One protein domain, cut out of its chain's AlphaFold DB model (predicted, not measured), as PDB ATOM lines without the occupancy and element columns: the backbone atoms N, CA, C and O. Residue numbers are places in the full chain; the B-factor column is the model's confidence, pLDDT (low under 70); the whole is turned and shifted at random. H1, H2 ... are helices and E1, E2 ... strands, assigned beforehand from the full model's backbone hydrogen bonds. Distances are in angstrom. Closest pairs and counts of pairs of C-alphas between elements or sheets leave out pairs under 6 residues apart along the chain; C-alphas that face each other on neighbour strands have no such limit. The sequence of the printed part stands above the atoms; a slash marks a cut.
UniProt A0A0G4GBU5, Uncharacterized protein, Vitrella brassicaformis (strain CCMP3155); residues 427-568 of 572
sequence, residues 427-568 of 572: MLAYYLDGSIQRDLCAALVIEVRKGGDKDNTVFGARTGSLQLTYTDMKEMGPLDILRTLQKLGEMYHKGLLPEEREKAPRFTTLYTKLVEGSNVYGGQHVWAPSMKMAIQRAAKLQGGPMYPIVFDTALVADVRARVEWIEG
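This is residues 427 to 568 of the 572 residues of an uncharacterized protein of Vitrella brassicaformis (strain CCMP3155) (UniProt A0A0G4GBU5). A knot of mostly crossed helices has H2 in its core: the H4 and H6 pair, side by side and running opposite ways, is on one side of H2, with H4 next to it, the tiny E1 and E2 sheet is on the other, H8 crosses H2, and H7 makes a corner with H2, its residues 535 to 539 meeting residues 437 to 441 of H2. H1 packs on H6 and H7, H3 on H2, and H5 sits at the turn between H4 and H6. The 142 printed residues hold, in order, H1 H2 E1 H3 H4 H5 H6 H7 E2 H8; the class is mostly helix and the two strands are antiparallel. The whole is compact, with a radius of gyration of the C-alphas of 14.8 A and spans of 45 by 37 by 27 A.

Start at the sheet: E1, residues 466 to 468, and E2, residues 549 to 551, are antiparallel at 146 degrees, and N 551 and O 466 are 2.9 A apart, within hydrogen-bond range. Next find H2, residues 436 to 450; its closest C-alpha pair with E1 is Val 445 and Leu 468, 5.8 A. H2 and H4, residues 478 to 493, are the hubs and touch at a steep tilt of 57 degrees, opposite ways, closest at C-alphas 444 and 484, 6.4 A. H8, residues 553 to 566, touches H2 with residues 555 to 560 alone, closest at C-alphas 556 and 442, 6.3 A, about perpendicular at 73 degrees, but only just. Residues 535 to 539 alone of H7, residues 528 to 539, touch H2, closest at C-alphas 538 and 437, 6.6 A. H3, residues 470 to 475, touches H2, closest at C-alphas 472 and 448, 6.4 A. H6, residues 504 to 520, touches H4 at a shallow tilt of 27 degrees, opposite ways, closest at C-alphas 504 and 489, 4.7 A. H5, residues 498 to 501, touches H4 only at the corner, with C-alphas 501 and 493 closest at 4.7 A. H1, residues 427 to 431, touches H7, closest at C-alphas 428 and 534, 6.2 A. Every O i to N i+4 pair is within hydrogen-bond range in the helices but H5, too short for one.

Find C-alpha 427 at (205.695, 186.697, 160.309), where H1 begins. H2 runs 21.0 A, H4 22.5 A, H6 24.7 A, H7 16.1 A and H8 19.9 A, the last ending at C-alpha 566, (218.908, 181.724, 138.278).

The C-alphas farthest apart, of Arg 462 and Val 520, are 46.9 A apart. The printed part has no cut. The link from H2 to E1, residues 451 to 465, is long. Look for pLDDT under 70 in residues 451 to 465 and 542 to 549.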
ATOM      1  N   MET A 427     204.343 186.310 160.723       79.44
ATOM      2  CA  MET A 427     205.695 186.697 160.309       79.44
ATOM      3  C   MET A 427     205.780 187.118 158.829       79.44
ATOM      4  O   MET A 427     206.532 188.025 158.472       79.44
ATOM      5  N   LEU A 428     204.972 186.496 157.961       82.88
ATOM      6  CA  LEU A 428     204.909 186.839 156.542       82.88
ATOM      7  C   LEU A 428     204.312 188.219 156.285       82.88
ATOM      8  O   LEU A 428     204.839 188.933 155.439       82.88
ATOM      9  N   ALA A 429     203.262 188.604 157.014       83.31
ATOM     10  CA  ALA A 429     202.646 189.924 156.894       83.31
ATOM     11  C   ALA A 429     203.555 191.056 157.399       83.31
ATOM     12  O   ALA A 429     203.402 192.192 156.962       83.31
ATOM     13  N   TYR A 430     204.507 190.748 158.285       84.56
ATOM     14  CA  TYR A 430     205.476 191.723 158.783       84.56
ATOM     15  C   TYR A 430     206.639 191.968 157.802       84.56
ATOM     16  O   TYR A 430     207.026 193.114 157.588       84.56
ATOM     17  N   TYR A 431     207.189 190.916 157.181       85.75
ATOM     18  CA  TYR A 431     208.363 191.052 156.303       85.75
ATOM     19  C   TYR A 431     208.039 191.187 154.802       85.75
ATOM     20  O   TYR A 431     208.767 191.882 154.087       85.75
ATOM     21  N   LEU A 432     206.982 190.539 154.294       88.88
ATOM     22  CA  LEU A 432     206.677 190.448 152.857       88.88
ATOM     23  C   LEU A 432     205.289 191.028 152.535       88.88
ATOM     24  O   LEU A 432     204.294 190.655 153.150       88.88
ATOM     25  N   ASP A 433     205.187 191.875 151.507       88.81
ATOM     26  CA  ASP A 433     203.891 192.392 151.039       88.81
ATOM     27  C   ASP A 433     203.035 191.286 150.386       88.81
ATOM     28  O   ASP A 433     203.556 190.300 149.866       88.81
ATOM     29  N   GLY A 434     201.710 191.462 150.322       86.81
ATOM     30  CA  GLY A 434     200.760 190.460 149.796       86.81
ATOM     31  C   GLY A 434     200.873 190.103 148.296       86.81
ATOM     32  O   GLY A 434     200.093 189.293 147.787       86.81
ATOM     33  N   SER A 435     201.801 190.709 147.555       87.69
ATOM     34  CA  SER A 435     202.295 190.223 146.254       87.69
ATOM     35  C   SER A 435     203.468 189.260 146.460       87.69
ATOM     36  O   SER A 435     203.382 188.093 146.098       87.69
ATOM     37  N   ILE A 436     204.496 189.723 147.167       90.19
ATOM     38  CA  ILE A 436     205.719 188.998 147.529       90.19
ATOM     39  C   ILE A 436     205.409 187.669 148.258       90.19
ATOM     40  O   ILE A 436     206.048 186.647 148.009       90.19
ATOM     41  N   GLN A 437     204.379 187.648 149.110       90.94
ATOM     42  CA  GLN A 437     203.870 186.427 149.750       90.94
ATOM     43  C   GLN A 437     203.313 185.399 148.751       90.94
ATOM     44  O   GLN A 437     203.486 184.198 148.956       90.94
ATOM     45  N   ARG A 438     202.639 185.841 147.677       88.44
ATOM     46  CA  ARG A 438     202.096 184.940 146.646       88.44
ATOM     47  C   ARG A 438     203.210 184.311 145.824       88.44
ATOM     48  O   ARG A 438     203.132 183.114 145.562       88.44
ATOM     49  N   ASP A 439     204.257 185.066 145.510       90.19
ATOM     50  CA  ASP A 439     205.436 184.551 144.804       90.19
ATOM     51  C   ASP A 439     206.180 183.519 145.656       90.19
ATOM     52  O   ASP A 439     206.563 182.463 145.154       90.19
ATOM     53  N   LEU A 440     206.311 183.777 146.967       92.38
ATOM     54  CA  LEU A 440     206.832 182.791 147.911       92.38
ATOM     55  C   LEU A 440     205.982 181.520 147.920       92.38
ATOM     56  O   LEU A 440     206.532 180.428 147.804       92.38
ATOM     57  N   CYS A 441     204.657 181.641 148.011       90.75
ATOM     58  CA  CYS A 441     203.779 180.474 147.966       90.75
ATOM     59  C   CYS A 441     203.924 179.706 146.640       90.75
ATOM     60  O   CYS A 441     204.060 178.488 146.673       90.75
ATOM     61  N   ALA A 442     203.960 180.393 145.492       88.88
ATOM     62  CA  ALA A 442     204.111 179.771 144.176       88.88
ATOM     63  C   ALA A 442     205.456 179.034 144.027       88.88
ATOM     64  O   ALA A 442     205.479 177.866 143.633       88.88
ATOM     65  N   ALA A 443     206.566 179.676 144.404       90.44
ATOM     66  CA  ALA A 443     207.898 179.073 144.371       90.44
ATOM     67  C   ALA A 443     208.029 177.880 145.336       90.44
ATOM     68  O   ALA A 443     208.666 176.883 144.996       90.44
ATOM     69  N   LEU A 444     207.371 177.935 146.501       90.69
ATOM     70  CA  LEU A 444     207.310 176.813 147.439       90.69
ATOM     71  C   LEU A 444     206.590 175.592 146.845       90.69
ATOM     72  O   LEU A 444     207.076 174.477 147.031       90.69
ATOM     73  N   VAL A 445     205.488 175.763 146.096       87.31
ATOM     74  CA  VAL A 445     204.853 174.623 145.394       87.31
ATOM     75  C   VAL A 445     205.803 174.025 144.356       87.31
ATOM     76  O   VAL A 445     205.893 172.802 144.244       87.31
ATOM     77  N   ILE A 446     206.515 174.875 143.607       86.50
ATOM     78  CA  ILE A 446     207.473 174.434 142.585       86.50
ATOM     79  C   ILE A 446     208.578 173.586 143.230       86.50
ATOM     80  O   ILE A 446     208.820 172.471 142.776       86.50
ATOM     81  N   GLU A 447     209.222 174.058 144.299       87.19
ATOM     82  CA  GLU A 447     210.343 173.338 144.923       87.19
ATOM     83  C   GLU A 447     209.909 172.073 145.687       87.19
ATOM     84  O   GLU A 447     210.577 171.048 145.559       87.19
ATOM     85  N   VAL A 448     208.771 172.080 146.399       85.50
ATOM     86  CA  VAL A 448     208.250 170.864 147.066       85.50
ATOM     87  C   VAL A 448     207.962 169.756 146.045       85.50
ATOM     88  O   VAL A 448     208.301 168.596 146.276       85.50
ATOM     89  N   ARG A 449     207.406 170.102 144.877       81.19
ATOM     90  CA  ARG A 449     207.104 169.125 143.815       81.19
ATOM     91  C   ARG A 449     208.314 168.712 142.987       81.19
ATOM     92  O   ARG A 449     208.317 167.626 142.435       81.19
ATOM     93  N   LYS A 450     209.359 169.535 142.943       79.75
ATOM     94  CA  LYS A 450     210.643 169.234 142.287       79.75
ATOM     95  C   LYS A 450     211.470 168.187 143.041       79.75
ATOM     96  O   LYS A 450     212.317 167.542 142.433       79.75
ATOM     97  N   GLY A 451     211.236 168.026 144.348       65.94
ATOM     98  CA  GLY A 451     211.867 166.994 145.179       65.94
ATOM     99  C   GLY A 451     211.126 165.652 145.218       65.94
ATOM    100  O   GLY A 451     211.706 164.657 145.647       65.94
ATOM    101  N   GLY A 452     209.862 165.603 144.785       65.75
ATOM    102  CA  GLY A 452     209.075 164.374 144.720       65.75
ATOM    103  C   GLY A 452     208.932 163.875 143.286       65.75
ATOM    104  O   GLY A 452     208.437 164.604 142.437       65.75
ATOM    105  N   ASP A 453     209.250 162.605 143.038       51.88
ATOM    106  CA  ASP A 453     209.055 161.919 141.744       51.88
ATOM    107  C   ASP A 453     207.559 161.598 141.471       51.88
ATOM    108  O   ASP A 453     207.178 160.532 140.993       51.88
ATOM    109  N   LYS A 454     206.672 162.515 141.880       53.97
ATOM    110  CA  LYS A 454     205.209 162.392 141.918       53.97
ATOM    111  C   LYS A 454     204.580 163.040 140.684       53.97
ATOM    112  O   LYS A 454     203.851 164.019 140.809       53.97
ATOM    113  N   ASP A 455     204.873 162.455 139.527       46.97
ATOM    114  CA  ASP A 455     204.238 162.682 138.223       46.97
ATOM    115  C   ASP A 455     204.137 164.128 137.683       46.97
ATOM    116  O   ASP A 455     203.561 165.047 138.267       46.97
ATOM    117  N   ASN A 456     204.474 164.278 136.399       48.97
ATOM    118  CA  ASN A 456     204.166 165.477 135.602       48.97
ATOM    119  C   ASN A 456     202.647 165.747 135.413       48.97
ATOM    120  O   ASN A 456     202.270 166.652 134.673       48.97
ATOM    121  N   THR A 457     201.761 164.978 136.057       45.19
ATOM    122  CA  THR A 457     200.294 165.080 135.964       45.19
ATOM    123  C   THR A 457     199.680 166.094 136.936       45.19
ATOM    124  O   THR A 457     198.545 166.525 136.721       45.19
ATOM    125  N   VAL A 458     200.407 166.504 137.990       47.12
ATOM    126  CA  VAL A 458     199.909 167.452 139.015       47.12
ATOM    127  C   VAL A 458     200.148 168.927 138.635       47.12
ATOM    128  O   VAL A 458     199.622 169.837 139.280       47.12
ATOM    129  N   PHE A 459     200.853 169.186 137.528       50.62
ATOM    130  CA  PHE A 459     200.471 170.289 136.642       50.62
ATOM    131  C   PHE A 459     199.192 169.846 135.928       50.62
ATOM    132  O   PHE A 459     199.252 169.045 134.997       50.62
ATOM    133  N   GLY A 460     198.032 170.327 136.387       46.72
ATOM    134  CA  GLY A 460     196.734 169.852 135.909       46.72
ATOM    135  C   GLY A 460     196.610 169.986 134.390       46.72
ATOM    136  O   GLY A 460     196.374 171.083 133.881       46.72
ATOM    137  N   ALA A 461     196.736 168.867 133.667       43.88
ATOM    138  CA  ALA A 461     196.979 168.802 132.216       43.88
ATOM    139  C   ALA A 461     195.812 169.273 131.312       43.88
ATOM    140  O   ALA A 461     195.764 168.975 130.119       43.88
ATOM    141  N   ARG A 462     194.843 169.999 131.885       46.94
ATOM    142  CA  ARG A 462     193.728 170.678 131.208       46.94
ATOM    143  C   ARG A 462     193.503 172.125 131.667       46.94
ATOM    144  O   ARG A 462     192.700 172.812 131.047       46.94
ATOM    145  N   THR A 463     194.173 172.588 132.725       52.59
ATOM    146  CA  THR A 463     194.017 173.947 133.279       52.59
ATOM    147  C   THR A 463     195.330 174.723 133.375       52.59
ATOM    148  O   THR A 463     195.294 175.946 133.461       52.59
ATOM    149  N   GLY A 464     196.486 174.045 133.378       61.59
ATOM    150  CA  GLY A 464     197.823 174.657 133.491       61.59
ATOM    151  C   GLY A 464     198.157 175.232 134.874       61.59
ATOM    152  O   GLY A 464     199.328 175.405 135.203       61.59
ATOM    153  N   SER A 465     197.142 175.478 135.697       66.88
ATOM    154  CA  SER A 465     197.261 176.088 137.011       66.88
ATOM    155  C   SER A 465     197.930 175.175 138.036       66.88
ATOM    156  O   SER A 465     197.615 173.987 138.165       66.88
ATOM    157  N   LEU A 466     198.848 175.763 138.801       74.50
ATOM    158  CA  LEU A 466     199.506 175.109 139.926       74.50
ATOM    159  C   LEU A 466     198.631 175.235 141.175       74.50
ATOM    160  O   LEU A 466     197.879 176.196 141.327       74.50
ATOM    161  N   GLN A 467     198.729 174.264 142.077       77.62
ATOM    162  CA  GLN A 467     197.858 174.167 143.244       77.62
ATOM    163  C   GLN A 467     198.672 173.875 144.498       77.62
ATOM    164  O   GLN A 467     199.227 172.787 144.591       77.62
ATOM    165  N   LEU A 468     198.718 174.787 145.475       81.62
ATOM    166  CA  LEU A 468     199.260 174.451 146.799       81.62
ATOM    167  C   LEU A 468     198.218 173.624 147.558       81.62
ATOM    168  O   LEU A 468     197.128 174.121 147.844       81.62
ATOM    169  N   THR A 469     198.545 172.375 147.888       83.50
ATOM    170  CA  THR A 469     197.699 171.513 148.723       83.50
ATOM    171  C   THR A 469     198.183 171.497 150.173       83.50
ATOM    172  O   THR A 469     199.333 171.816 150.485       83.50
ATOM    173  N   TYR A 470     197.315 171.047 151.080       82.62
ATOM    174  CA  TYR A 470     197.703 170.773 152.465       82.62
ATOM    175  C   TYR A 470     198.795 169.687 152.562       82.62
ATOM    176  O   TYR A 470     199.630 169.732 153.464       82.62
ATOM    177  N   THR A 471     198.840 168.743 151.613       83.69
ATOM    178  CA  THR A 471     199.879 167.705 151.534       83.69
ATOM    179  C   THR A 471     201.241 168.302 151.188       83.69
ATOM    180  O   THR A 471     202.204 168.017 151.897       83.69
ATOM    181  N   ASP A 472     201.317 169.198 150.193       84.94
ATOM    182  CA  ASP A 472     202.559 169.920 149.859       84.94
ATOM    183  C   ASP A 472     203.071 170.699 151.094       84.94
ATOM    184  O   ASP A 472     204.241 170.608 151.466       84.94
ATOM    185  N   MET A 473     202.173 171.392 151.812       86.56
ATOM    186  CA  MET A 473     202.507 172.093 153.064       86.56
ATOM    187  C   MET A 473     202.949 171.163 154.202       86.56
ATOM    188  O   MET A 473     203.729 171.574 155.067       86.56
ATOM    189  N   LYS A 474     202.459 169.919 154.245       87.19
ATOM    190  CA  LYS A 474     202.876 168.928 155.243       87.19
ATOM    191  C   LYS A 474     204.292 168.428 154.956       87.19
ATOM    192  O   LYS A 474     205.100 168.404 155.881       87.19
ATOM    193  N   GLU A 475     204.589 168.100 153.699       89.38
ATOM    194  CA  GLU A 475     205.874 167.530 153.259       89.38
ATOM    195  C   GLU A 475     207.026 168.552 153.235       89.38
ATOM    196  O   GLU A 475     208.159 168.186 153.527       89.38
ATOM    197  N   MET A 476     206.739 169.835 152.986       91.75
ATOM    198  CA  MET A 476     207.705 170.947 152.999       91.75
ATOM    199  C   MET A 476     208.622 170.967 154.239       91.75
ATOM    200  O   MET A 476     208.138 171.070 155.367       91.75
ATOM    201  N   GLY A 477     209.943 170.949 154.064       94.31
ATOM    202  CA  GLY A 477     210.909 171.111 155.150       94.31
ATOM    203  C   GLY A 477     211.229 172.581 155.476       94.31
ATOM    204  O   GLY A 477     211.044 173.466 154.637       94.31
ATOM    205  N   PRO A 478     211.781 172.879 156.670       93.88
ATOM    206  CA  PRO A 478     212.296 174.216 156.988       93.88
ATOM    207  C   PRO A 478     213.444 174.635 156.058       93.88
ATOM    208  O   PRO A 478     213.542 175.798 155.673       93.88
ATOM    209  N   LEU A 479     214.274 173.674 155.639       94.56
ATOM    210  CA  LEU A 479     215.350 173.900 154.674       94.56
ATOM    211  C   LEU A 479     214.815 174.278 153.287       94.56
ATOM    212  O   LEU A 479     215.469 175.040 152.581       94.56
ATOM    213  N   ASP A 480     213.627 173.806 152.903       93.94
ATOM    214  CA  ASP A 480     213.002 174.170 151.629       93.94
ATOM    215  C   ASP A 480     212.433 175.593 151.687       93.94
ATOM    216  O   ASP A 480     212.565 176.342 150.720       93.94
ATOM    217  N   ILE A 481     211.907 176.016 152.844       94.38
ATOM    218  CA  ILE A 481     211.527 177.415 153.095       94.38
ATOM    219  C   ILE A 481     212.757 178.327 152.987       94.38
ATOM    220  O   ILE A 481     212.733 179.289 152.220       94.38
ATOM    221  N   LEU A 482     213.856 178.003 153.682       95.62
ATOM    222  CA  LEU A 482     215.104 178.775 153.612       95.62
ATOM    223  C   LEU A 482     215.680 178.820 152.185       95.62
ATOM    224  O   LEU A 482     216.002 179.901 151.691       95.62
ATOM    225  N   ARG A 483     215.743 177.678 151.488       94.94
ATOM    226  CA  ARG A 483     216.219 177.590 150.096       94.94
ATOM    227  C   ARG A 483     215.358 178.430 149.148       94.94
ATOM    228  O   ARG A 483     215.900 179.102 148.275       94.94
ATOM    229  N   THR A 484     214.037 178.416 149.317       94.44
ATOM    230  CA  THR A 484     213.116 179.183 148.461       94.44
ATOM    231  C   THR A 484     213.224 180.684 148.735       94.44
ATOM    232  O   THR A 484     213.302 181.464 147.790       94.44
ATOM    233  N   LEU A 485     213.325 181.099 150.005       95.44
ATOM    234  CA  LEU A 485     213.586 182.496 150.374       95.44
ATOM    235  C   LEU A 485     214.904 183.009 149.777       95.44
ATOM    236  O   LEU A 485     214.930 184.113 149.241       95.44
ATOM    237  N   GLN A 486     215.974 182.203 149.803       95.50
ATOM    238  CA  GLN A 486     217.245 182.558 149.166       95.50
ATOM    239  C   GLN A 486     217.097 182.704 147.642       95.50
ATOM    240  O   GLN A 486     217.491 183.732 147.092       95.50
ATOM    241  N   LYS A 487     216.486 181.722 146.958       93.75
ATOM    242  CA  LYS A 487     216.253 181.777 145.500       93.75
ATOM    243  C   LYS A 487     215.431 183.001 145.092       93.75
ATOM    244  O   LYS A 487     215.750 183.633 144.090       93.75
ATOM    245  N   LEU A 488     214.411 183.367 145.869       93.50
ATOM    246  CA  LEU A 488     213.594 184.558 145.617       93.50
ATOM    247  C   LEU A 488     214.337 185.863 145.923       93.50
ATOM    248  O   LEU A 488     214.193 186.824 145.171       93.50
ATOM    249  N   GLY A 489     215.179 185.893 146.960       94.19
ATOM    250  CA  GLY A 489     216.093 187.009 147.210       94.19
ATOM    251  C   GLY A 489     217.031 187.246 146.025       94.19
ATOM    252  O   GLY A 489     217.131 188.368 145.534       94.19
ATOM    253  N   GLU A 490     217.642 186.185 145.491       93.50
ATOM    254  CA  GLU A 490     218.448 186.267 144.269       93.50
ATOM    255  C   GLU A 490     217.626 186.654 143.032       93.50
ATOM    256  O   GLU A 490     218.104 187.449 142.224       93.50
ATOM    257  N   MET A 491     216.398 186.143 142.890       93.25
ATOM    258  CA  MET A 491     215.490 186.465 141.781       93.25
ATOM    259  C   MET A 491     215.191 187.952 141.719       93.25
ATOM    260  O   MET A 491     215.380 188.591 140.688       93.25
ATOM    261  N   TYR A 492     214.752 188.499 142.846       92.62
ATOM    262  CA  TYR A 492     214.415 189.903 142.967       92.62
ATOM    263  C   TYR A 492     215.668 190.789 142.869       92.62
ATOM    264  O   TYR A 492     215.615 191.844 142.243       92.62
ATOM    265  N   HIS A 493     216.826 190.345 143.377       93.62
ATOM    266  CA  HIS A 493     218.090 191.082 143.254       93.62
ATOM    267  C   HIS A 493     218.594 191.157 141.801       93.62
ATOM    268  O   HIS A 493     219.063 192.206 141.358       93.62
ATOM    269  N   LYS A 494     218.462 190.058 141.048       92.75
ATOM    270  CA  LYS A 494     218.816 189.961 139.622       92.75
ATOM    271  C   LYS A 494     217.715 190.499 138.689       92.75
ATOM    272  O   LYS A 494     217.930 190.535 137.479       92.75
ATOM    273  N   GLY A 495     216.567 190.924 139.231       90.31
ATOM    274  CA  GLY A 495     215.406 191.414 138.481       90.31
ATOM    275  C   GLY A 495     215.740 192.559 137.521       90.31
ATOM    276  O   GLY A 495     216.682 193.328 137.743       90.31
ATOM    277  N   LEU A 496     214.989 192.673 136.427       83.81
ATOM    278  CA  LEU A 496     215.226 193.706 135.410       83.81
ATOM    279  C   LEU A 496     214.653 195.063 135.834       83.81
ATOM    280  O   LEU A 496     215.213 196.098 135.472       83.81
ATOM    281  N   LEU A 497     213.577 195.065 136.625       90.06
ATOM    282  CA  LEU A 497     212.915 196.284 137.083       90.06
ATOM    283  C   LEU A 497     213.524 196.783 138.411       90.06
ATOM    284  O   LEU A 497     213.749 195.978 139.319       90.06
ATOM    285  N   PRO A 498     213.742 198.100 138.600       89.25
ATOM    286  CA  PRO A 498     214.198 198.648 139.885       89.25
ATOM    287  C   PRO A 498     213.274 198.283 141.059       89.25
ATOM    288  O   PRO A 498     213.751 197.911 142.128       89.25
ATOM    289  N   GLU A 499     211.960 198.283 140.817       90.00
ATOM    290  CA  GLU A 499     210.910 197.886 141.767       90.00
ATOM    291  C   GLU A 499     210.996 196.419 142.219       90.00
ATOM    292  O   GLU A 499     210.364 196.026 143.199       90.00
ATOM    293  N   GLU A 500     211.706 195.565 141.480       89.31
ATOM    294  CA  GLU A 500     211.995 194.190 141.892       89.31
ATOM    295  C   GLU A 500     213.214 194.176 142.823       89.31
ATOM    296  O   GLU A 500     213.174 193.592 143.907       89.31
ATOM    297  N   ARG A 501     214.267 194.918 142.471       91.94
ATOM    298  CA  ARG A 501     215.495 195.003 143.277       91.94
ATOM    299  C   ARG A 501     215.248 195.583 144.667       91.94
ATOM    300  O   ARG A 501     215.872 195.131 145.621       91.94
ATOM    301  N   GLU A 502     214.294 196.503 144.803       92.31
ATOM    302  CA  GLU A 502     213.846 197.053 146.092       92.31
ATOM    303  C   GLU A 502     213.182 196.004 147.012       92.31
ATOM    304  O   GLU A 502     213.223 196.123 148.237       92.31
ATOM    305  N   LYS A 503     212.611 194.930 146.451       90.75
ATOM    306  CA  LYS A 503     211.960 193.849 147.215       90.75
ATOM    307  C   LYS A 503     212.958 192.787 147.689       90.75
ATOM    308  O   LYS A 503     212.709 192.125 148.697       90.75
ATOM    309  N   ALA A 504     214.107 192.652 147.023       91.94
ATOM    310  CA  ALA A 504     215.126 191.651 147.347       91.94
ATOM    311  C   ALA A 504     215.635 191.697 148.810       91.94
ATOM    312  O   ALA A 504     215.695 190.636 149.439       91.94
ATOM    313  N   PRO A 505     215.921 192.874 149.417       94.00
ATOM    314  CA  PRO A 505     216.357 192.960 150.811       94.00
ATOM    315  C   PRO A 505     215.354 192.386 151.816       94.00
ATOM    316  O   PRO A 505     215.771 191.950 152.887       94.00
ATOM    317  N   ARG A 506     214.053 192.341 151.495       93.19
ATOM    318  CA  ARG A 506     213.025 191.782 152.388       93.19
ATOM    319  C   ARG A 506     213.158 190.267 152.521       93.19
ATOM    320  O   ARG A 506     213.151 189.755 153.637       93.19
ATOM    321  N   PHE A 507     213.375 189.566 151.404       92.94
ATOM    322  CA  PHE A 507     213.693 188.133 151.406       92.94
ATOM    323  C   PHE A 507     214.980 187.842 152.175       92.94
ATOM    324  O   PHE A 507     214.989 186.961 153.033       92.94
ATOM    325  N   THR A 508     216.043 188.614 151.923       91.62
ATOM    326  CA  THR A 508     217.327 188.468 152.622       91.62
ATOM    327  C   THR A 508     217.192 188.732 154.125       91.62
ATOM    328  O   THR A 508     217.752 187.989 154.927       91.62
ATOM    329  N   THR A 509     216.409 189.738 154.528       93.31
ATOM    330  CA  THR A 509     216.142 190.063 155.941       93.31
ATOM    331  C   THR A 509     215.373 188.939 156.628       93.31
ATOM    332  O   THR A 509     215.807 188.466 157.675       93.31
ATOM    333  N   LEU A 510     214.282 188.457 156.021       94.00
ATOM    334  CA  LEU A 510     213.497 187.340 156.546       94.00
ATOM    335  C   LEU A 510     214.346 186.067 156.656       94.00
ATOM    336  O   LEU A 510     214.410 185.475 157.729       94.00
ATOM    337  N   TYR A 511     215.070 185.689 155.597       94.75
ATOM    338  CA  TYR A 511     216.014 184.566 155.616       94.75
ATOM    339  C   TYR A 511     217.021 184.696 156.766       94.75
ATOM    340  O   TYR A 511     217.200 183.759 157.542       94.75
ATOM    341  N   THR A 512     217.630 185.876 156.925       93.75
ATOM    342  CA  THR A 512     218.613 186.133 157.987       93.75
ATOM    343  C   THR A 512     217.982 185.987 159.371       93.75
ATOM    344  O   THR A 512     218.565 185.326 160.222       93.75
ATOM    345  N   LYS A 513     216.765 186.501 159.591       92.25
ATOM    346  CA  LYS A 513     216.045 186.361 160.870       92.25
ATOM    347  C   LYS A 513     215.644 184.915 161.175       92.25
ATOM    348  O   LYS A 513     215.779 184.484 162.319       92.25
ATOM    349  N   LEU A 514     215.239 184.132 160.173       92.94
ATOM    350  CA  LEU A 514     214.990 182.693 160.337       92.94
ATOM    351  C   LEU A 514     216.280 181.920 160.673       92.94
ATOM    352  O   LEU A 514     216.255 181.012 161.505       92.94
ATOM    353  N   VAL A 515     217.417 182.271 160.063       93.88
ATOM    354  CA  VAL A 515     218.723 181.651 160.357       93.88
ATOM    355  C   VAL A 515     219.235 182.056 161.742       93.88
ATOM    356  O   VAL A 515     219.614 181.180 162.514       93.88
ATOM    357  N   GLU A 516     219.175 183.339 162.110       90.25
ATOM    358  CA  GLU A 516     219.478 183.823 163.465       90.25
ATOM    359  C   GLU A 516     218.633 183.094 164.520       90.25
ATOM    360  O   GLU A 516     219.184 182.554 165.479       90.25
ATOM    361  N   GLY A 517     217.314 183.005 164.312       88.31
ATOM    362  CA  GLY A 517     216.412 182.257 165.186       88.31
ATOM    363  C   GLY A 517     216.793 180.779 165.291       88.31
ATOM    364  O   GLY A 517     216.865 180.243 166.391       88.31
ATOM    365  N   SER A 518     217.124 180.131 164.169       92.38
ATOM    366  CA  SER A 518     217.602 178.737 164.172       92.38
ATOM    367  C   SER A 518     218.884 178.574 164.995       92.38
ATOM    368  O   SER A 518     219.007 177.624 165.762       92.38
ATOM    369  N   ASN A 519     219.830 179.508 164.867       90.56
ATOM    370  CA  ASN A 519     221.114 179.467 165.567       90.56
ATOM    371  C   ASN A 519     220.960 179.650 167.086       90.56
ATOM    372  O   ASN A 519     221.664 178.983 167.841       90.56
ATOM    373  N   VAL A 520     220.021 180.493 167.537       88.38
ATOM    374  CA  VAL A 520     219.693 180.658 168.968       88.38
ATOM    375  C   VAL A 520     219.232 179.334 169.586       88.38
ATOM    376  O   VAL A 520     219.685 178.981 170.671       88.38
ATOM    377  N   TYR A 521     218.416 178.554 168.871       86.75
ATOM    378  CA  TYR A 521     217.950 177.234 169.313       86.75
ATOM    379  C   TYR A 521     218.862 176.081 168.846       86.75
ATOM    380  O   TYR A 521     218.396 174.981 168.548       86.75
ATOM    381  N   GLY A 522     220.178 176.312 168.753       88.88
ATOM    382  CA  GLY A 522     221.169 175.258 168.487       88.88
ATOM    383  C   GLY A 522     221.038 174.579 167.116       88.88
ATOM    384  O   GLY A 522     221.372 173.406 166.972       88.88
ATOM    385  N   GLY A 523     220.509 175.294 166.123       89.56
ATOM    386  CA  GLY A 523     220.181 174.785 164.790       89.56
ATOM    387  C   GLY A 523     218.733 174.302 164.637       89.56
ATOM    388  O   GLY A 523     218.323 173.978 163.524       89.56
ATOM    389  N   GLN A 524     217.929 174.267 165.706       89.31
ATOM    390  CA  GLN A 524     216.531 173.843 165.619       89.31
ATOM    391  C   GLN A 524     215.654 174.929 164.984       89.31
ATOM    392  O   GLN A 524     215.538 176.050 165.477       89.31
ATOM    393  N   HIS A 525     214.965 174.575 163.899       92.62
ATOM    394  CA  HIS A 525     214.052 175.465 163.179       92.62
ATOM    395  C   HIS A 525     212.684 175.588 163.883       92.62
ATOM    396  O   HIS A 525     211.646 175.269 163.305       92.62
ATOM    397  N   VAL A 526     212.668 176.040 165.142       90.38
ATOM    398  CA  VAL A 526     211.456 176.135 165.991       90.38
ATOM    399  C   VAL A 526     210.346 177.020 165.404       90.38
ATOM    400  O   VAL A 526     209.173 176.810 165.684       90.38
ATOM    401  N   TRP A 527     210.706 177.959 164.526       92.31
ATOM    402  CA  TRP A 527     209.801 178.830 163.767       92.31
ATOM    403  C   TRP A 527     209.045 178.114 162.634       92.31
ATOM    404  O   TRP A 527     208.093 178.665 162.080       92.31
ATOM    405  N   ALA A 528     209.464 176.910 162.233       92.56
ATOM    406  CA  ALA A 528     208.943 176.240 161.042       92.56
ATOM    407  C   ALA A 528     207.431 175.932 161.085       92.56
ATOM    408  O   ALA A 528     206.780 176.132 160.056       92.56
ATOM    409  N   PRO A 529     206.827 175.506 162.216       90.62
ATOM    410  CA  PRO A 529     205.376 175.342 162.314       90.62
ATOM    411  C   PRO A 529     204.638 176.672 162.116       90.62
ATOM    412  O   PRO A 529     203.705 176.743 161.319       90.62
ATOM    413  N   SER A 530     205.094 177.740 162.771       89.38
ATOM    414  CA  SER A 530     204.486 179.075 162.706       89.38
ATOM    415  C   SER A 530     204.606 179.686 161.312       89.38
ATOM    416  O   SER A 530     203.628 180.197 160.771       89.38
ATOM    417  N   MET A 531     205.760 179.518 160.661       91.56
ATOM    418  CA  MET A 531     205.970 179.902 159.266       91.56
ATOM    419  C   MET A 531     205.075 179.101 158.309       91.56
ATOM    420  O   MET A 531     204.453 179.691 157.430       91.56
ATOM    421  N   LYS A 532     204.911 177.782 158.499       90.69
ATOM    422  CA  LYS A 532     203.930 176.985 157.734       90.69
ATOM    423  C   LYS A 532     202.497 177.479 157.936       90.69
ATOM    424  O   LYS A 532     201.751 177.558 156.962       90.69
ATOM    425  N   MET A 533     202.110 177.831 159.162       87.12
ATOM    426  CA  MET A 533     200.787 178.389 159.459       87.12
ATOM    427  C   MET A 533     200.586 179.761 158.801       87.12
ATOM    428  O   MET A 533     199.523 180.005 158.233       87.12
ATOM    429  N   ALA A 534     201.602 180.630 158.801       88.06
ATOM    430  CA  ALA A 534     201.571 181.905 158.087       88.06
ATOM    431  C   ALA A 534     201.462 181.700 156.564       88.06
ATOM    432  O   ALA A 534     200.633 182.337 155.922       88.06
ATOM    433  N   ILE A 535     202.214 180.754 155.979       89.19
ATOM    434  CA  ILE A 535     202.097 180.396 154.551       89.19
ATOM    435  C   ILE A 535     200.674 179.900 154.248       89.19
ATOM    436  O   ILE A 535     200.069 180.329 153.269       89.19
ATOM    437  N   GLN A 536     200.088 179.059 155.110       87.38
ATOM    438  CA  GLN A 536     198.696 178.612 154.971       87.38
ATOM    439  C   GLN A 536     197.690 179.775 155.050       87.38
ATOM    440  O   GLN A 536     196.732 179.780 154.277       87.38
ATOM    441  N   ARG A 537     197.897 180.775 155.919       85.25
ATOM    442  CA  ARG A 537     197.059 181.992 155.984       85.25
ATOM    443  C   ARG A 537     197.195 182.853 154.729       85.25
ATOM    444  O   ARG A 537     196.184 183.156 154.103       85.25
ATOM    445  N   ALA A 538     198.424 183.190 154.334       84.25
ATOM    446  CA  ALA A 538     198.728 184.008 153.158       84.25
ATOM    447  C   ALA A 538     198.194 183.375 151.863       84.25
ATOM    448  O   ALA A 538     197.629 184.060 151.008       84.25
ATOM    449  N   ALA A 539     198.306 182.049 151.750       82.56
ATOM    450  CA  ALA A 539     197.721 181.287 150.658       82.56
ATOM    451  C   ALA A 539     196.181 181.230 150.736       82.56
ATOM    452  O   ALA A 539     195.548 181.232 149.690       82.56
ATOM    453  N   LYS A 540     195.579 181.264 151.939       82.75
ATOM    454  CA  LYS A 540     194.148 181.039 152.270       82.75
ATOM    455  C   LYS A 540     193.705 179.567 152.370       82.75
ATOM    456  O   LYS A 540     192.558 179.238 152.091       82.75
ATOM    457  N   LEU A 541     194.583 178.684 152.849       72.06
ATOM    458  CA  LEU A 541     194.302 177.264 153.140       72.06
ATOM    459  C   LEU A 541     193.484 177.020 154.433       72.06
ATOM    460  O   LEU A 541     193.353 175.880 154.882       72.06
ATOM    461  N   GLN A 542     192.945 178.062 155.073       56.09
ATOM    462  CA  GLN A 542     192.183 177.934 156.321       56.09
ATOM    463  C   GLN A 542     190.726 177.514 156.064       56.09
ATOM    464  O   GLN A 542     189.840 178.362 155.989       56.09
ATOM    465  N   GLY A 543     190.461 176.208 155.949       49.28
ATOM    466  CA  GLY A 543     189.085 175.730 155.750       49.28
ATOM    467  C   GLY A 543     188.910 174.235 155.477       49.28
ATOM    468  O   GLY A 543     188.177 173.874 154.563       49.28
ATOM    469  N   GLY A 544     189.566 173.361 156.248       54.59
ATOM    470  CA  GLY A 544     189.431 171.906 156.091       54.59
ATOM    471  C   GLY A 544     189.992 171.354 154.765       54.59
ATOM    472  O   GLY A 544     190.686 172.060 154.029       54.59
ATOM    473  N   PRO A 545     189.744 170.071 154.451       47.78
ATOM    474  CA  PRO A 545     190.192 169.473 153.202       47.78
ATOM    475  C   PRO A 545     189.190 169.751 152.071       47.78
ATOM    476  O   PRO A 545     188.143 169.115 152.051       47.78
ATOM    477  N   MET A 546     189.524 170.642 151.122       49.50
ATOM    478  CA  MET A 546     189.285 170.442 149.667       49.50
ATOM    479  C   MET A 546     189.602 171.632 148.743       49.50
ATOM    480  O   MET A 546     189.568 171.436 147.531       49.50
ATOM    481  N   TYR A 547     189.942 172.825 149.245       56.94
ATOM    482  CA  TYR A 547     190.205 173.996 148.387       56.94
ATOM    483  C   TYR A 547     191.706 174.318 148.256       56.94
ATOM    484  O   TYR A 547     192.223 175.143 149.011       56.94
ATOM    485  N   PRO A 548     192.432 173.678 147.317       63.59
ATOM    486  CA  PRO A 548     193.785 174.089 146.977       63.59
ATOM    487  C   PRO A 548     193.757 175.438 146.260       63.59
ATOM    488  O   PRO A 548     192.864 175.715 145.456       63.59
ATOM    489  N   ILE A 549     194.768 176.268 146.502       68.44
ATOM    490  CA  ILE A 549     194.837 177.572 145.845       68.44
ATOM    491  C   ILE A 549     195.413 177.415 144.455       68.44
ATOM    492  O   ILE A 549     196.580 177.079 144.278       68.44
ATOM    493  N   VAL A 550     194.531 177.665 143.494       74.31
ATOM    494  CA  VAL A 550     194.788 177.741 142.065       74.31
ATOM    495  C   VAL A 550     195.596 179.013 141.803       74.31
ATOM    496  O   VAL A 550     195.039 180.108 141.740       74.31
ATOM    497  N   PHE A 551     196.914 178.875 141.682       80.25
ATOM    498  CA  PHE A 551     197.770 179.959 141.210       80.25
ATOM    499  C   PHE A 551     197.548 180.158 139.711       80.25
ATOM    500  O   PHE A 551     197.346 179.192 138.968       80.25
ATOM    501  N   ASP A 552     197.600 181.416 139.275       80.31
ATOM    502  CA  ASP A 552     197.540 181.761 137.858       80.31
ATOM    503  C   ASP A 552     198.692 181.071 137.110       80.31
ATOM    504  O   ASP A 552     199.857 181.174 137.505       80.31
ATOM    505  N   THR A 553     198.361 180.370 136.027       79.88
ATOM    506  CA  THR A 553     199.315 179.717 135.127       79.88
ATOM    507  C   THR A 553     200.400 180.689 134.649       79.88
ATOM    508  O   THR A 553     201.558 180.290 134.541       79.88
ATOM    509  N   ALA A 554     200.063 181.963 134.417       84.00
ATOM    510  CA  ALA A 554     201.019 182.995 134.023       84.00
ATOM    511  C   ALA A 554     201.993 183.355 135.159       84.00
ATOM    512  O   ALA A 554     203.199 183.408 134.928       84.00
ATOM    513  N   LEU A 555     201.497 183.525 136.392       84.31
ATOM    514  CA  LEU A 555     202.333 183.785 137.573       84.31
ATOM    515  C   LEU A 555     203.287 182.614 137.845       84.31
ATOM    516  O   LEU A 555     204.467 182.813 138.122       84.31
ATOM    517  N   VAL A 556     202.781 181.385 137.735       83.50
ATOM    518  CA  VAL A 556     203.578 180.164 137.908       83.50
ATOM    519  C   VAL A 556     204.657 180.059 136.836       83.50
ATOM    520  O   VAL A 556     205.794 179.734 137.166       83.50
ATOM    521  N   ALA A 557     204.318 180.324 135.573       84.25
ATOM    522  CA  ALA A 557     205.273 180.283 134.471       84.25
ATOM    523  C   ALA A 557     206.368 181.351 134.625       84.25
ATOM    524  O   ALA A 557     207.539 181.031 134.444       84.25
ATOM    525  N   ASP A 558     206.009 182.577 135.019       86.44
ATOM    526  CA  ASP A 558     206.957 183.672 135.255       86.44
ATOM    527  C   ASP A 558     207.911 183.358 136.422       86.44
ATOM    528  O   ASP A 558     209.130 183.318 136.243       86.44
ATOM    529  N   VAL A 559     207.373 183.015 137.601       84.38
ATOM    530  CA  VAL A 559     208.182 182.624 138.774       84.38
ATOM    531  C   VAL A 559     209.063 181.412 138.457       84.38
ATOM    532  O   VAL A 559     210.239 181.398 138.820       84.38
ATOM    533  N   ARG A 560     208.544 180.409 137.732       85.50
ATOM    534  CA  ARG A 560     209.325 179.237 137.316       85.50
ATOM    535  C   ARG A 560     210.468 179.617 136.374       85.50
ATOM    536  O   ARG A 560     211.603 179.238 136.653       85.50
ATOM    537  N   ALA A 561     210.193 180.351 135.295       86.00
ATOM    538  CA  ALA A 561     211.197 180.719 134.298       86.00
ATOM    539  C   ALA A 561     212.317 181.571 134.915       86.00
ATOM    540  O   ALA A 561     213.496 181.334 134.652       86.00
ATOM    541  N   ARG A 562     211.961 182.503 135.809       84.62
ATOM    542  CA  ARG A 562     212.927 183.287 136.589       84.62
ATOM    543  C   ARG A 562     213.782 182.407 137.503       84.62
ATOM    544  O   ARG A 562     214.997 182.579 137.531       84.62
ATOM    545  N   VAL A 563     213.189 181.447 138.219       83.38
ATOM    546  CA  VAL A 563     213.938 180.512 139.084       83.38
ATOM    547  C   VAL A 563     214.855 179.587 138.275       83.38
ATOM    548  O   VAL A 563     216.003 179.383 138.665       83.38
ATOM    549  N   GLU A 564     214.404 179.064 137.134       85.56
ATOM    550  CA  GLU A 564     215.224 178.215 136.257       85.56
ATOM    551  C   GLU A 564     216.397 179.000 135.635       85.56
ATOM    552  O   GLU A 564     217.522 178.492 135.613       85.56
ATOM    553  N   TRP A 565     216.187 180.268 135.263       84.31
ATOM    554  CA  TRP A 565     217.247 181.174 134.802       84.31
ATOM    555  C   TRP A 565     218.330 181.431 135.871       84.31
ATOM    556  O   TRP A 565     219.519 181.413 135.557       84.31
ATOM    557  N   ILE A 566     217.955 181.588 137.150       82.75
ATOM    558  CA  ILE A 566     218.908 181.724 138.278       82.75
ATOM    559  C   ILE A 566     219.694 180.428 138.500       82.75
ATOM    560  O   ILE A 566     220.885 180.487 138.800       82.75
ATOM    561  N   GLU A 567     219.056 179.265 138.326       82.19
ATOM    562  CA  GLU A 567     219.715 177.951 138.379       82.19
ATOM    563  C   GLU A 567     220.674 177.699 137.198       82.19
ATOM    564  O   GLU A 567     221.249 176.613 137.106       82.19
ATOM    565  N   GLY A 568     220.847 178.662 136.284       82.75
ATOM    566  CA  GLY A 568     221.681 178.519 135.089       82.75
ATOM    567  C   GLY A 568     221.113 177.533 134.064       82.75
ATOM    568  O   GLY A 568     221.814 177.135 133.134       82.75
TER     569      GLY A 568